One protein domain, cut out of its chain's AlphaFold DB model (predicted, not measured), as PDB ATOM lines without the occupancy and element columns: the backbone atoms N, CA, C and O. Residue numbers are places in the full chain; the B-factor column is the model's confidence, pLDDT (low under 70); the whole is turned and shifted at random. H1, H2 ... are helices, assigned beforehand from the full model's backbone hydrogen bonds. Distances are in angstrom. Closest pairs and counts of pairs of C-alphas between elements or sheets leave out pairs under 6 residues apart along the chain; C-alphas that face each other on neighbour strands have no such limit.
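AT A GLANCE: This is residues 10 to 95 of the 120 residues of the protein "Fatty acid hydroxylase" of Rhodopirellula sallentina SM41 (UniProt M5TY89). One long helix, H1, runs into a body of three short helices and long loops; residues 10 to 19 stick out as an arm. Its other end makes a corner with H3. The 86 printed residues include four named helices, H1 to H4, and no named strand: all helix, with 37 residues, under half, in named elements. It is only just compact, close to loose, with radius of gyration of the C-alphas 14.0 A, spanning 42 by 26 by 24 A.

IN THESE COORDINATES: H1, residues 14 to 31, is 25.5 A long from C-alpha 14 at (349.215, 565.236, 372.867). H2, residues 38 to 44, and H3, residues 51 to 57, are each 10.2 A. H4, residues 75 to 79, 6.3 A, ends at C-alpha 79 (334.968, 567.428, 398.162).

HOW THE PARTS SIT: H1 touches H3 with residues 30 to 31 alone, about perpendicular at 87 degrees; the closest C-alphas, of His 31 and Pro 51, are 4.4 A apart. H2 is close to H3 but not clearly touching, the closest C-alphas, of Asp 41 and Ser 52, being 7.8 A apart. H4 touches no helix. Every O i to N i+4 pair is within hydrogen-bond range in H1 and H4; H2 and H3 each have 1 of 3, and 3 of 4 O i to N i+3 pairs.

THE WHOLE: The farthest C-alphas, of Gly 11 and Gly 88, are 44.5 A apart. The printed part has no cut. The H3 to H4 link is long, 17 residues. Residue 95 alone has pLDDT under 70.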
ATOM      1  N   LEU A  10     345.969 575.747 375.597       91.00
ATOM      2  CA  LEU A  10     346.430 575.717 376.990       91.00
ATOM      3  C   LEU A  10     347.775 574.985 377.170       91.00
ATOM      4  O   LEU A  10     348.249 574.850 378.297       91.00
ATOM      5  N   GLY A  11     348.392 574.505 376.084       90.75
ATOM      6  CA  GLY A  11     349.686 573.826 376.113       90.75
ATOM      7  C   GLY A  11     349.617 572.382 376.611       90.75
ATOM      8  O   GLY A  11     350.643 571.818 376.996       90.75
ATOM      9  N   VAL A  12     348.432 571.762 376.620       92.44
ATOM     10  CA  VAL A  12     348.300 570.349 376.992       92.44
ATOM     11  C   VAL A  12     348.960 569.492 375.915       92.44
ATOM     12  O   VAL A  12     348.634 569.582 374.731       92.44
ATOM     13  N   THR A  13     349.895 568.639 376.325       93.19
ATOM     14  CA  THR A  13     350.614 567.766 375.394       93.19
ATOM     15  C   THR A  13     349.677 566.728 374.775       93.19
ATOM     16  O   THR A  13     348.736 566.246 375.414       93.19
ATOM     17  N   THR A  14     349.970 566.305 373.542       89.62
ATOM     18  CA  THR A  14     349.215 565.236 372.867       89.62
ATOM     19  C   THR A  14     349.178 563.954 373.698       89.62
ATOM     20  O   THR A  14     348.143 563.303 373.781       89.62
ATOM     21  N   ALA A  15     350.283 563.611 374.369       93.06
ATOM     22  CA  ALA A  15     350.347 562.440 375.240       93.06
ATOM     23  C   ALA A  15     349.357 562.539 376.414       93.06
ATOM     24  O   ALA A  15     348.630 561.584 376.679       93.06
ATOM     25  N   ALA A  16     349.275 563.698 377.079       91.69
ATOM     26  CA  ALA A  16     348.325 563.912 378.169       91.69
ATOM     27  C   ALA A  16     346.866 563.825 377.686       91.69
ATOM     28  O   ALA A  16     346.042 563.195 378.349       91.69
ATOM     29  N   LEU A  17     346.561 564.384 376.509       90.19
ATOM     30  CA  LEU A  17     345.238 564.264 375.887       90.19
ATOM     31  C   LEU A  17     344.869 562.807 375.604       90.19
ATOM     32  O   LEU A  17     343.772 562.376 375.950       90.19
ATOM     33  N   LEU A  18     345.788 562.039 375.015       92.38
ATOM     34  CA  LEU A  18     345.553 560.630 374.699       92.38
ATOM     35  C   LEU A  18     345.322 559.792 375.958       92.38
ATOM     36  O   LEU A  18     344.411 558.967 375.975       92.38
ATOM     37  N   ILE A  19     346.104 560.021 377.016       93.94
ATOM     38  CA  ILE A  19     345.920 559.347 378.307       93.94
ATOM     39  C   ILE A  19     344.545 559.681 378.888       93.94
ATOM     40  O   ILE A  19     343.821 558.776 379.308       93.94
ATOM     41  N   TYR A  20     344.171 560.963 378.892       91.19
ATOM     42  CA  TYR A  20     342.891 561.417 379.426       91.19
ATOM     43  C   TYR A  20     341.703 560.821 378.663       91.19
ATOM     44  O   TYR A  20     340.831 560.210 379.276       91.19
ATOM     45  N   GLU A  21     341.685 560.949 377.335       91.44
ATOM     46  CA  GLU A  21     340.592 560.450 376.493       91.44
ATOM     47  C   GLU A  21     340.476 558.925 376.584       91.44
ATOM     48  O   GLU A  21     339.380 558.393 376.744       91.44
ATOM     49  N   THR A  22     341.606 558.213 376.574       94.75
ATOM     50  CA  THR A  22     341.616 556.749 376.717       94.75
ATOM     51  C   THR A  22     341.077 556.323 378.082       94.75
ATOM     52  O   THR A  22     340.234 555.430 378.166       94.75
ATOM     53  N   THR A  23     341.510 556.994 379.153       93.75
ATOM     54  CA  THR A  23     340.999 556.751 380.510       93.75
ATOM     55  C   THR A  23     339.498 557.011 380.577       93.75
ATOM     56  O   THR A  23     338.757 556.190 381.115       93.75
ATOM     57  N   LEU A  24     339.035 558.120 379.993       92.38
ATOM     58  CA  LEU A  24     337.623 558.487 379.979       92.38
ATOM     59  C   LEU A  24     336.778 557.445 379.237       92.38
ATOM     60  O   LEU A  24     335.722 557.062 379.735       92.38
ATOM     61  N   VAL A  25     337.251 556.941 378.094       94.44
ATOM     62  CA  VAL A  25     336.572 555.876 377.342       94.44
ATOM     63  C   VAL A  25     336.479 554.594 378.169       94.44
ATOM     64  O   VAL A  25     335.391 554.036 378.297       94.44
ATOM     65  N   ILE A  26     337.582 554.145 378.774       93.56
ATOM     66  CA  ILE A  26     337.601 552.924 379.597       93.56
ATOM     67  C   ILE A  26     336.619 553.046 380.769       93.56
ATOM     68  O   ILE A  26     335.809 552.146 381.002       93.56
ATOM     69  N   VAL A  27     336.657 554.170 381.485       92.88
ATOM     70  CA  VAL A  27     335.772 554.411 382.629       92.88
ATOM     71  C   VAL A  27     334.311 554.521 382.185       92.88
ATOM     72  O   VAL A  27     333.436 553.927 382.813       92.88
ATOM     73  N   SER A  28     334.038 555.176 381.054       91.69
ATOM     74  CA  SER A  28     332.691 555.251 380.480       91.69
ATOM     75  C   SER A  28     332.134 553.876 380.112       91.69
ATOM     76  O   SER A  28     330.942 553.644 380.291       91.69
ATOM     77  N   MET A  29     332.964 552.954 379.617       92.88
ATOM     78  CA  MET A  29     332.530 551.576 379.362       92.88
ATOM     79  C   MET A  29     332.250 550.827 380.667       92.88
ATOM     80  O   MET A  29     331.253 550.113 380.770       92.88
ATOM     81  N   MET A  30     333.085 551.023 381.691       91.56
ATOM     82  CA  MET A  30     332.872 550.431 383.013       91.56
ATOM     83  C   MET A  30     331.543 550.894 383.629       91.56
ATOM     84  O   MET A  30     330.788 550.061 384.127       91.56
ATOM     85  N   HIS A  31     331.226 552.188 383.556       92.06
ATOM     86  CA  HIS A  31     329.987 552.776 384.079       92.06
ATOM     87  C   HIS A  31     328.705 552.095 383.591       92.06
ATOM     88  O   HIS A  31     327.771 551.930 384.371       92.06
ATOM     89  N   HIS A  32     328.674 551.692 382.320       87.94
ATOM     90  CA  HIS A  32     327.517 551.055 381.684       87.94
ATOM     91  C   HIS A  32     327.612 549.525 381.644       87.94
ATOM     92  O   HIS A  32     326.831 548.867 380.959       87.94
ATOM     93  N   SER A  33     328.561 548.943 382.377       88.50
ATOM     94  CA  SER A  33     328.669 547.495 382.517       88.50
ATOM     95  C   SER A  33     327.758 546.970 383.631       88.50
ATOM     96  O   SER A  33     327.552 547.621 384.653       88.50
ATOM     97  N   THR A  34     327.283 545.733 383.490       85.75
ATOM     98  CA  THR A  34     326.541 545.010 384.543       85.75
ATOM     99  C   THR A  34     327.475 544.422 385.617       85.75
ATOM    100  O   THR A  34     327.080 543.563 386.405       85.75
ATOM    101  N   ILE A  35     328.749 544.826 385.641       86.94
ATOM    102  CA  ILE A  35     329.752 544.253 386.540       86.94
ATOM    103  C   ILE A  35     329.541 544.797 387.953       86.94
ATOM    104  O   ILE A  35     329.569 546.002 388.196       86.94
ATOM    105  N   THR A  36     329.413 543.882 388.915       84.69
ATOM    106  CA  THR A  36     329.479 544.208 390.341       84.69
ATOM    107  C   THR A  36     330.904 544.034 390.859       84.69
ATOM    108  O   THR A  36     331.531 542.993 390.674       84.69
ATOM    109  N   LEU A  37     331.422 545.056 391.543       87.38
ATOM    110  CA  LEU A  37     332.738 545.003 392.190       87.38
ATOM    111  C   LEU A  37     332.685 544.326 393.573       87.38
ATOM    112  O   LEU A  37     333.728 544.117 394.201       87.38
ATOM    113  N   GLY A  38     331.490 543.983 394.071       89.19
ATOM    114  CA  GLY A  38     331.294 543.343 395.373       89.19
ATOM    115  C   GLY A  38     332.047 544.064 396.499       89.19
ATOM    116  O   GLY A  38     331.945 545.279 396.659       89.19
ATOM    117  N   ARG A  39     332.865 543.324 397.259       89.81
ATOM    118  CA  ARG A  39     333.683 543.880 398.357       89.81
ATOM    119  C   ARG A  39     334.696 544.943 397.919       89.81
ATOM    120  O   ARG A  39     335.076 545.781 398.735       89.81
ATOM    121  N   PHE A  40     335.133 544.922 396.659       92.19
ATOM    122  CA  PHE A  40     336.100 545.890 396.143       92.19
ATOM    123  C   PHE A  40     335.460 547.241 395.835       92.19
ATOM    124  O   PHE A  40     336.178 548.239 395.821       92.19
ATOM    125  N   ASP A  41     334.133 547.308 395.677       92.62
ATOM    126  CA  ASP A  41     333.411 548.563 395.432       92.62
ATOM    127  C   ASP A  41     333.738 549.608 396.502       92.62
ATOM    128  O   ASP A  41     334.039 550.749 396.175       92.62
ATOM    129  N   ARG A  42     333.782 549.209 397.781       91.88
ATOM    130  CA  ARG A  42     334.064 550.128 398.896       91.88
ATOM    131  C   ARG A  42     335.423 550.817 398.765       91.88
ATOM    132  O   ARG A  42     335.538 551.988 399.124       91.88
ATOM    133  N   ILE A  43     336.428 550.093 398.279       93.88
ATOM    134  CA  ILE A  43     337.783 550.615 398.088       93.88
ATOM    135  C   ILE A  43     337.836 551.407 396.783       93.88
ATOM    136  O   ILE A  43     338.239 552.566 396.791       93.88
ATOM    137  N   ALA A  44     337.365 550.826 395.679       93.38
ATOM    138  CA  ALA A  44     337.386 551.457 394.363       93.38
ATOM    139  C   ALA A  44     336.639 552.797 394.365       93.38
ATOM    140  O   ALA A  44     337.195 553.817 393.958       93.38
ATOM    141  N   ARG A  45     335.437 552.835 394.950       93.69
ATOM    142  CA  ARG A  45     334.616 554.045 395.033       93.69
ATOM    143  C   ARG A  45     335.224 555.152 395.876       93.69
ATOM    144  O   ARG A  45     334.637 556.223 395.924       93.69
ATOM    145  N   SER A  46     336.312 554.905 396.613       93.12
ATOM    146  CA  SER A  46     337.036 555.951 397.350       93.12
ATOM    147  C   SER A  46     337.861 556.853 396.435       93.12
ATOM    148  O   SER A  46     338.073 558.016 396.771       93.12
ATOM    149  N   VAL A  47     338.259 556.336 395.269       93.56
ATOM    150  CA  VAL A  47     339.127 557.029 394.313       93.56
ATOM    151  C   VAL A  47     338.411 557.249 392.989       93.56
ATOM    152  O   VAL A  47     338.384 558.374 392.498       93.56
ATOM    153  N   ILE A  48     337.806 556.200 392.426       94.69
ATOM    154  CA  ILE A  48     337.173 556.227 391.103       94.69
ATOM    155  C   ILE A  48     335.650 556.166 391.192       94.69
ATOM    156  O   ILE A  48     335.087 555.819 392.233       94.69
ATOM    157  N   VAL A  49     334.979 556.525 390.104       95.12
ATOM    158  CA  VAL A  49     333.534 556.339 389.950       95.12
ATOM    159  C   VAL A  49     333.287 554.892 389.524       95.12
ATOM    160  O   VAL A  49     333.719 554.460 388.462       95.12
ATOM    161  N   THR A  50     332.660 554.105 390.395       95.00
ATOM    162  CA  THR A  50     332.318 552.703 390.113       95.00
ATOM    163  C   THR A  50     330.969 552.613 389.392       95.00
ATOM    164  O   THR A  50     330.199 553.577 389.436       95.00
ATOM    165  N   PRO A  51     330.621 551.468 388.770       93.44
ATOM    166  CA  PRO A  51     329.304 551.292 388.146       93.44
ATOM    167  C   PRO A  51     328.148 551.572 389.120       93.44
ATOM    168  O   PRO A  51     327.151 552.187 388.752       93.44
ATOM    169  N   SER A  52     328.310 551.191 390.393       92.38
ATOM    170  CA  SER A  52     327.317 551.425 391.447       92.38
ATOM    171  C   SER A  52     327.125 552.918 391.749       92.38
ATOM    172  O   SER A  52     325.991 553.375 391.865       92.38
ATOM    173  N   VAL A  53     328.215 553.692 391.819       94.12
ATOM    174  CA  VAL A  53     328.186 555.148 392.032       94.12
ATOM    175  C   VAL A  53     327.613 555.863 390.811       94.12
ATOM    176  O   VAL A  53     326.772 556.745 390.968       94.12
ATOM    177  N   HIS A  54     328.013 555.471 389.599       94.50
ATOM    178  CA  HIS A  54     327.479 556.063 388.373       94.50
ATOM    179  C   HIS A  54     325.981 555.785 388.202       94.50
ATOM    180  O   HIS A  54     325.240 556.664 387.784       94.50
ATOM    181  N   SER A  55     325.508 554.592 388.570       92.31
ATOM    182  CA  SER A  55     324.086 554.242 388.483       92.31
ATOM    183  C   SER A  55     323.193 555.206 389.274       92.31
ATOM    184  O   SER A  55     322.133 555.591 388.791       92.31
ATOM    185  N   VAL A  56     323.655 555.662 390.447       93.44
ATOM    186  CA  VAL A  56     322.943 556.642 391.289       93.44
ATOM    187  C   VAL A  56     322.757 557.988 390.580       93.44
ATOM    188  O   VAL A  56     321.733 558.625 390.779       93.44
ATOM    189  N   HIS A  57     323.690 558.404 389.717       93.19
ATOM    190  CA  HIS A  57     323.544 559.638 388.935       93.19
ATOM    191  C   HIS A  57     322.306 559.608 388.020       93.19
ATOM    192  O   HIS A  57     321.664 560.631 387.809       93.19
ATOM    193  N   HIS A  58     321.951 558.423 387.514       91.19
ATOM    194  CA  HIS A  58     320.758 558.199 386.688       91.19
ATOM    195  C   HIS A  58     319.518 557.826 387.508       91.19
ATOM    196  O   HIS A  58     318.505 557.415 386.936       91.19
ATOM    197  N   SER A  59     319.601 557.908 388.838       90.88
ATOM    198  CA  SER A  59     318.474 557.611 389.712       90.88
ATOM    199  C   SER A  59     317.349 558.617 389.495       90.88
ATOM    200  O   SER A  59     317.583 559.823 389.437       90.88
ATOM    201  N   ARG A  60     316.119 558.108 389.429       87.44
ATOM    202  CA  ARG A  60     314.894 558.915 389.523       87.44
ATOM    203  C   ARG A  60     314.536 559.306 390.955       87.44
ATOM    204  O   ARG A  60     313.725 560.196 391.146       87.44
ATOM    205  N   ASP A  61     315.101 558.629 391.953       88.56
ATOM    206  CA  ASP A  61     314.816 558.906 393.364       88.56
ATOM    207  C   ASP A  61     315.218 560.354 393.723       88.56
ATOM    208  O   ASP A  61     316.406 560.670 393.598       88.56
ATOM    209  N   PRO A  62     314.287 561.216 394.182       85.00
ATOM    210  CA  PRO A  62     314.570 562.605 394.551       85.00
ATOM    211  C   PRO A  62     315.693 562.773 395.583       85.00
ATOM    212  O   PRO A  62     316.416 563.768 395.528       85.00
ATOM    213  N   ASP A  63     315.891 561.799 396.477       86.88
ATOM    214  CA  ASP A  63     316.946 561.846 397.502       86.88
ATOM    215  C   ASP A  63     318.346 561.554 396.926       86.88
ATOM    216  O   ASP A  63     319.384 561.909 397.507       86.88
ATOM    217  N   LEU A  64     318.379 560.886 395.771       88.81
ATOM    218  CA  LEU A  64     319.582 560.513 395.029       88.81
ATOM    219  C   LEU A  64     319.790 561.365 393.771       88.81
ATOM    220  O   LEU A  64     320.872 561.324 393.180       88.81
ATOM    221  N   TYR A  65     318.775 562.123 393.367       86.44
ATOM    222  CA  TYR A  65     318.808 562.996 392.209       86.44
ATOM    223  C   TYR A  65     319.831 564.122 392.398       86.44
ATOM    224  O   TYR A  65     320.069 564.603 393.506       86.44
ATOM    225  N   GLY A  66     320.465 564.558 391.305       89.12
ATOM    226  CA  GLY A  66     321.457 565.639 391.368       89.12
ATOM    227  C   GLY A  66     322.699 565.286 392.200       89.12
ATOM    228  O   GLY A  66     323.242 566.128 392.913       89.12
ATOM    229  N   ALA A  67     323.150 564.035 392.123       93.94
ATOM    230  CA  ALA A  67     324.327 563.538 392.827       93.94
ATOM    231  C   ALA A  67     325.354 562.919 391.862       93.94
ATOM    232  O   ALA A  67     325.061 562.663 390.691       93.94
ATOM    233  N   ASN A  68     326.555 562.638 392.382       96.12
ATOM    234  CA  ASN A  68     327.621 561.898 391.693       96.12
ATOM    235  C   ASN A  68     327.976 562.455 390.299       96.12
ATOM    236  O   ASN A  68     327.856 561.759 389.292       96.12
ATOM    237  N   TYR A  69     328.410 563.713 390.233       94.94
ATOM    238  CA  TYR A  69     328.695 564.422 388.981       94.94
ATOM    239  C   TYR A  69     330.025 564.027 388.328       94.94
ATOM    240  O   TYR A  69     330.252 564.326 387.152       94.94
ATOM    241  N   SER A  70     330.936 563.395 389.069       95.00
ATOM    242  CA  SER A  70     332.249 563.043 388.526       95.00
ATOM    243  C   SER A  70     332.145 561.918 387.502       95.00
ATOM    244  O   SER A  70     331.344 560.998 387.638       95.00
ATOM    245  N   SER A  71     333.032 561.937 386.504       92.94
ATOM    246  CA  SER A  71     333.138 560.841 385.530       92.94
ATOM    247  C   SER A  71     334.338 559.925 385.748       92.94
ATOM    248  O   SER A  71     334.327 558.819 385.241       92.94
ATOM    249  N   VAL A  72     335.385 560.359 386.456       94.88
ATOM    250  CA  VAL A  72     336.603 559.546 386.650       94.88
ATOM    251  C   VAL A  72     336.904 559.379 388.128       94.88
ATOM    252  O   VAL A  72     336.869 558.264 388.640       94.88
ATOM    253  N   LEU A  73     337.168 560.487 388.826       95.88
ATOM    254  CA  LEU A  73     337.550 560.478 390.233       95.88
ATOM    255  C   LEU A  73     336.363 560.852 391.119       95.88
ATOM    256  O   LEU A  73     335.940 562.003 391.124       95.88
ATOM    257  N   SER A  74     335.877 559.914 391.930       95.62
ATOM    258  CA  SER A  74     334.784 560.155 392.890       95.62
ATOM    259  C   SER A  74     335.216 560.995 394.098       95.62
ATOM    260  O   SER A  74     334.412 561.325 394.971       95.62
ATOM    261  N   VAL A  75     336.503 561.341 394.185       96.31
ATOM    262  CA  VAL A  75     337.037 562.277 395.181       96.31
ATOM    263  C   VAL A  75     336.367 563.642 395.050       96.31
ATOM    264  O   VAL A  75     336.034 564.243 396.068       96.31
ATOM    265  N   TRP A  76     336.095 564.108 393.827       96.56
ATOM    266  CA  TRP A  76     335.444 565.402 393.627       96.56
ATOM    267  C   TRP A  76     334.040 565.422 394.229       96.56
ATOM    268  O   TRP A  76     333.707 566.355 394.954       96.56
ATOM    269  N   ASP A  77     333.270 564.344 394.080       96.75
ATOM    270  CA  ASP A  77     331.950 564.244 394.713       96.75
ATOM    271  C   ASP A  77     332.001 564.247 396.246       96.75
ATOM    272  O   ASP A  77     331.047 564.649 396.911       96.75
ATOM    273  N   ARG A  78     333.122 563.834 396.847       94.81
ATOM    274  CA  ARG A  78     333.328 563.971 398.298       94.81
ATOM    275  C   ARG A  78     333.643 565.404 398.681       94.81
ATOM    276  O   ARG A  78     333.051 565.916 399.629       94.81
ATOM    277  N   VAL A  79     334.555 566.034 397.943       96.94
ATOM    278  CA  VAL A  79     334.968 567.428 398.162       96.94
ATOM    279  C   VAL A  79     333.758 568.357 398.068       96.94
ATOM    280  O   VAL A  79     333.571 569.204 398.940       96.94
ATOM    281  N   PHE A  80     332.891 568.141 397.079       97.12
ATOM    282  CA  PHE A  80     331.685 568.942 396.857       97.12
ATOM    283  C   PHE A  80     330.424 568.383 397.536       97.12
ATOM    284  O   PHE A  80     329.349 568.955 397.390       97.12
ATOM    285  N   ARG A  81     330.545 567.308 398.329       95.50
ATOM    286  CA  ARG A  81     329.454 566.666 399.095       95.50
ATOM    287  C   ARG A  81     328.264 566.173 398.257       95.50
ATOM    288  O   ARG A  81     327.162 566.004 398.781       95.50
ATOM    289  N   THR A  82     328.503 565.867 396.991       96.12
ATOM    290  CA  THR A  82     327.535 565.303 396.044       96.12
ATOM    291  C   THR A  82     327.586 563.778 395.989       96.12
ATOM    292  O   THR A  82     326.794 563.177 395.272       96.12
ATOM    293  N   LEU A  83     328.478 563.126 396.750       96.12
ATOM    294  CA  LEU A  83     328.548 561.666 396.787       96.12
ATOM    295  C   LEU A  83     327.296 561.062 397.449       96.12
ATOM    296  O   LEU A  83     327.011 561.311 398.627       96.12
ATOM    297  N   ARG A  84     326.593 560.206 396.711       95.31
ATOM    298  CA  ARG A  84     325.479 559.369 397.172       95.31
ATOM    299  C   ARG A  84     325.739 557.912 396.807       95.31
ATOM    300  O   ARG A  84     326.306 557.612 395.758       95.31
ATOM    301  N   LEU A  85     325.371 557.001 397.702       92.88
ATOM    302  CA  LEU A  85     325.579 555.566 397.524       92.88
ATOM    303  C   LEU A  85     324.230 554.870 397.347       92.88
ATOM    304  O   LEU A  85     323.271 555.265 398.006       92.88
ATOM    305  N   PRO A  86     324.155 553.825 396.510       85.94
ATOM    306  CA  PRO A  86     322.911 553.101 396.307       85.94
ATOM    307  C   PRO A  86     322.511 552.348 397.586       85.94
ATOM    308  O   PRO A  86     323.338 551.659 398.188       85.94
ATOM    309  N   CYS A  87     321.238 552.442 397.976       80.31
ATOM    310  CA  CYS A  87     320.641 551.698 399.094       80.31
ATOM    311  C   CYS A  87     319.709 550.566 398.621       80.31
ATOM    312  O   CYS A  87     318.750 550.211 399.300       80.31
ATOM    313  N   GLY A  88     319.991 549.999 397.446       82.25
ATOM    314  CA  GLY A  88     319.177 548.965 396.814       82.25
ATOM    315  C   GLY A  88     319.243 549.044 395.286       82.25
ATOM    316  O   GLY A  88     320.132 549.710 394.746       82.25
ATOM    317  N   PRO A  89     318.325 548.359 394.582       82.00
ATOM    318  CA  PRO A  89     318.158 548.511 393.141       82.00
ATOM    319  C   PRO A  89     317.826 549.967 392.787       82.00
ATOM    320  O   PRO A  89     316.926 550.554 393.382       82.00
ATOM    321  N   ILE A  90     318.544 550.542 391.822       86.88
ATOM    322  CA  ILE A  90     318.316 551.918 391.367       86.88
ATOM    323  C   ILE A  90     317.274 551.915 390.253       86.88
ATOM    324  O   ILE A  90     317.393 551.158 389.291       86.88
ATOM    325  N   GLN A  91     316.260 552.767 390.389       83.56
ATOM    326  CA  GLN A  91     315.260 552.991 389.352       83.56
ATOM    327  C   GLN A  91     315.750 554.094 388.413       83.56
ATOM    328  O   GLN A  91     315.981 555.225 388.838       83.56
ATOM    329  N   HIS A  92     315.919 553.758 387.135       84.31
ATOM    330  CA  HIS A  92     316.386 554.689 386.106       84.31
ATOM    331  C   HIS A  92     315.225 555.311 385.324       84.31
ATOM    332  O   HIS A  92     314.166 554.697 385.159       84.31
ATOM    333  N   GLY A  93     315.440 556.518 384.799       76.00
ATOM    334  CA  GLY A  93     314.547 557.192 383.845       76.00
ATOM    335  C   GLY A  93     314.233 558.648 384.207       76.00
ATOM    336  O   GLY A  93     314.977 559.279 384.946       76.00
ATOM    337  N   LEU A  94     313.138 559.193 383.669       70.25
ATOM    338  CA  LEU A  94     312.650 560.553 383.947       70.25
ATOM    339  C   LEU A  94     311.163 560.530 384.307       70.25
ATOM    340  O   LEU A  94     310.381 560.031 383.508       70.25
ATOM    341  N   ASP A  95     310.740 561.074 385.448       65.06
ATOM    342  CA  ASP A  95     309.359 560.987 385.994       65.06
ATOM    343  C   ASP A  95     308.220 561.341 385.027       65.06
ATOM    344  O   ASP A  95     307.066 560.996 385.250       65.06
TER     345      ASP A  95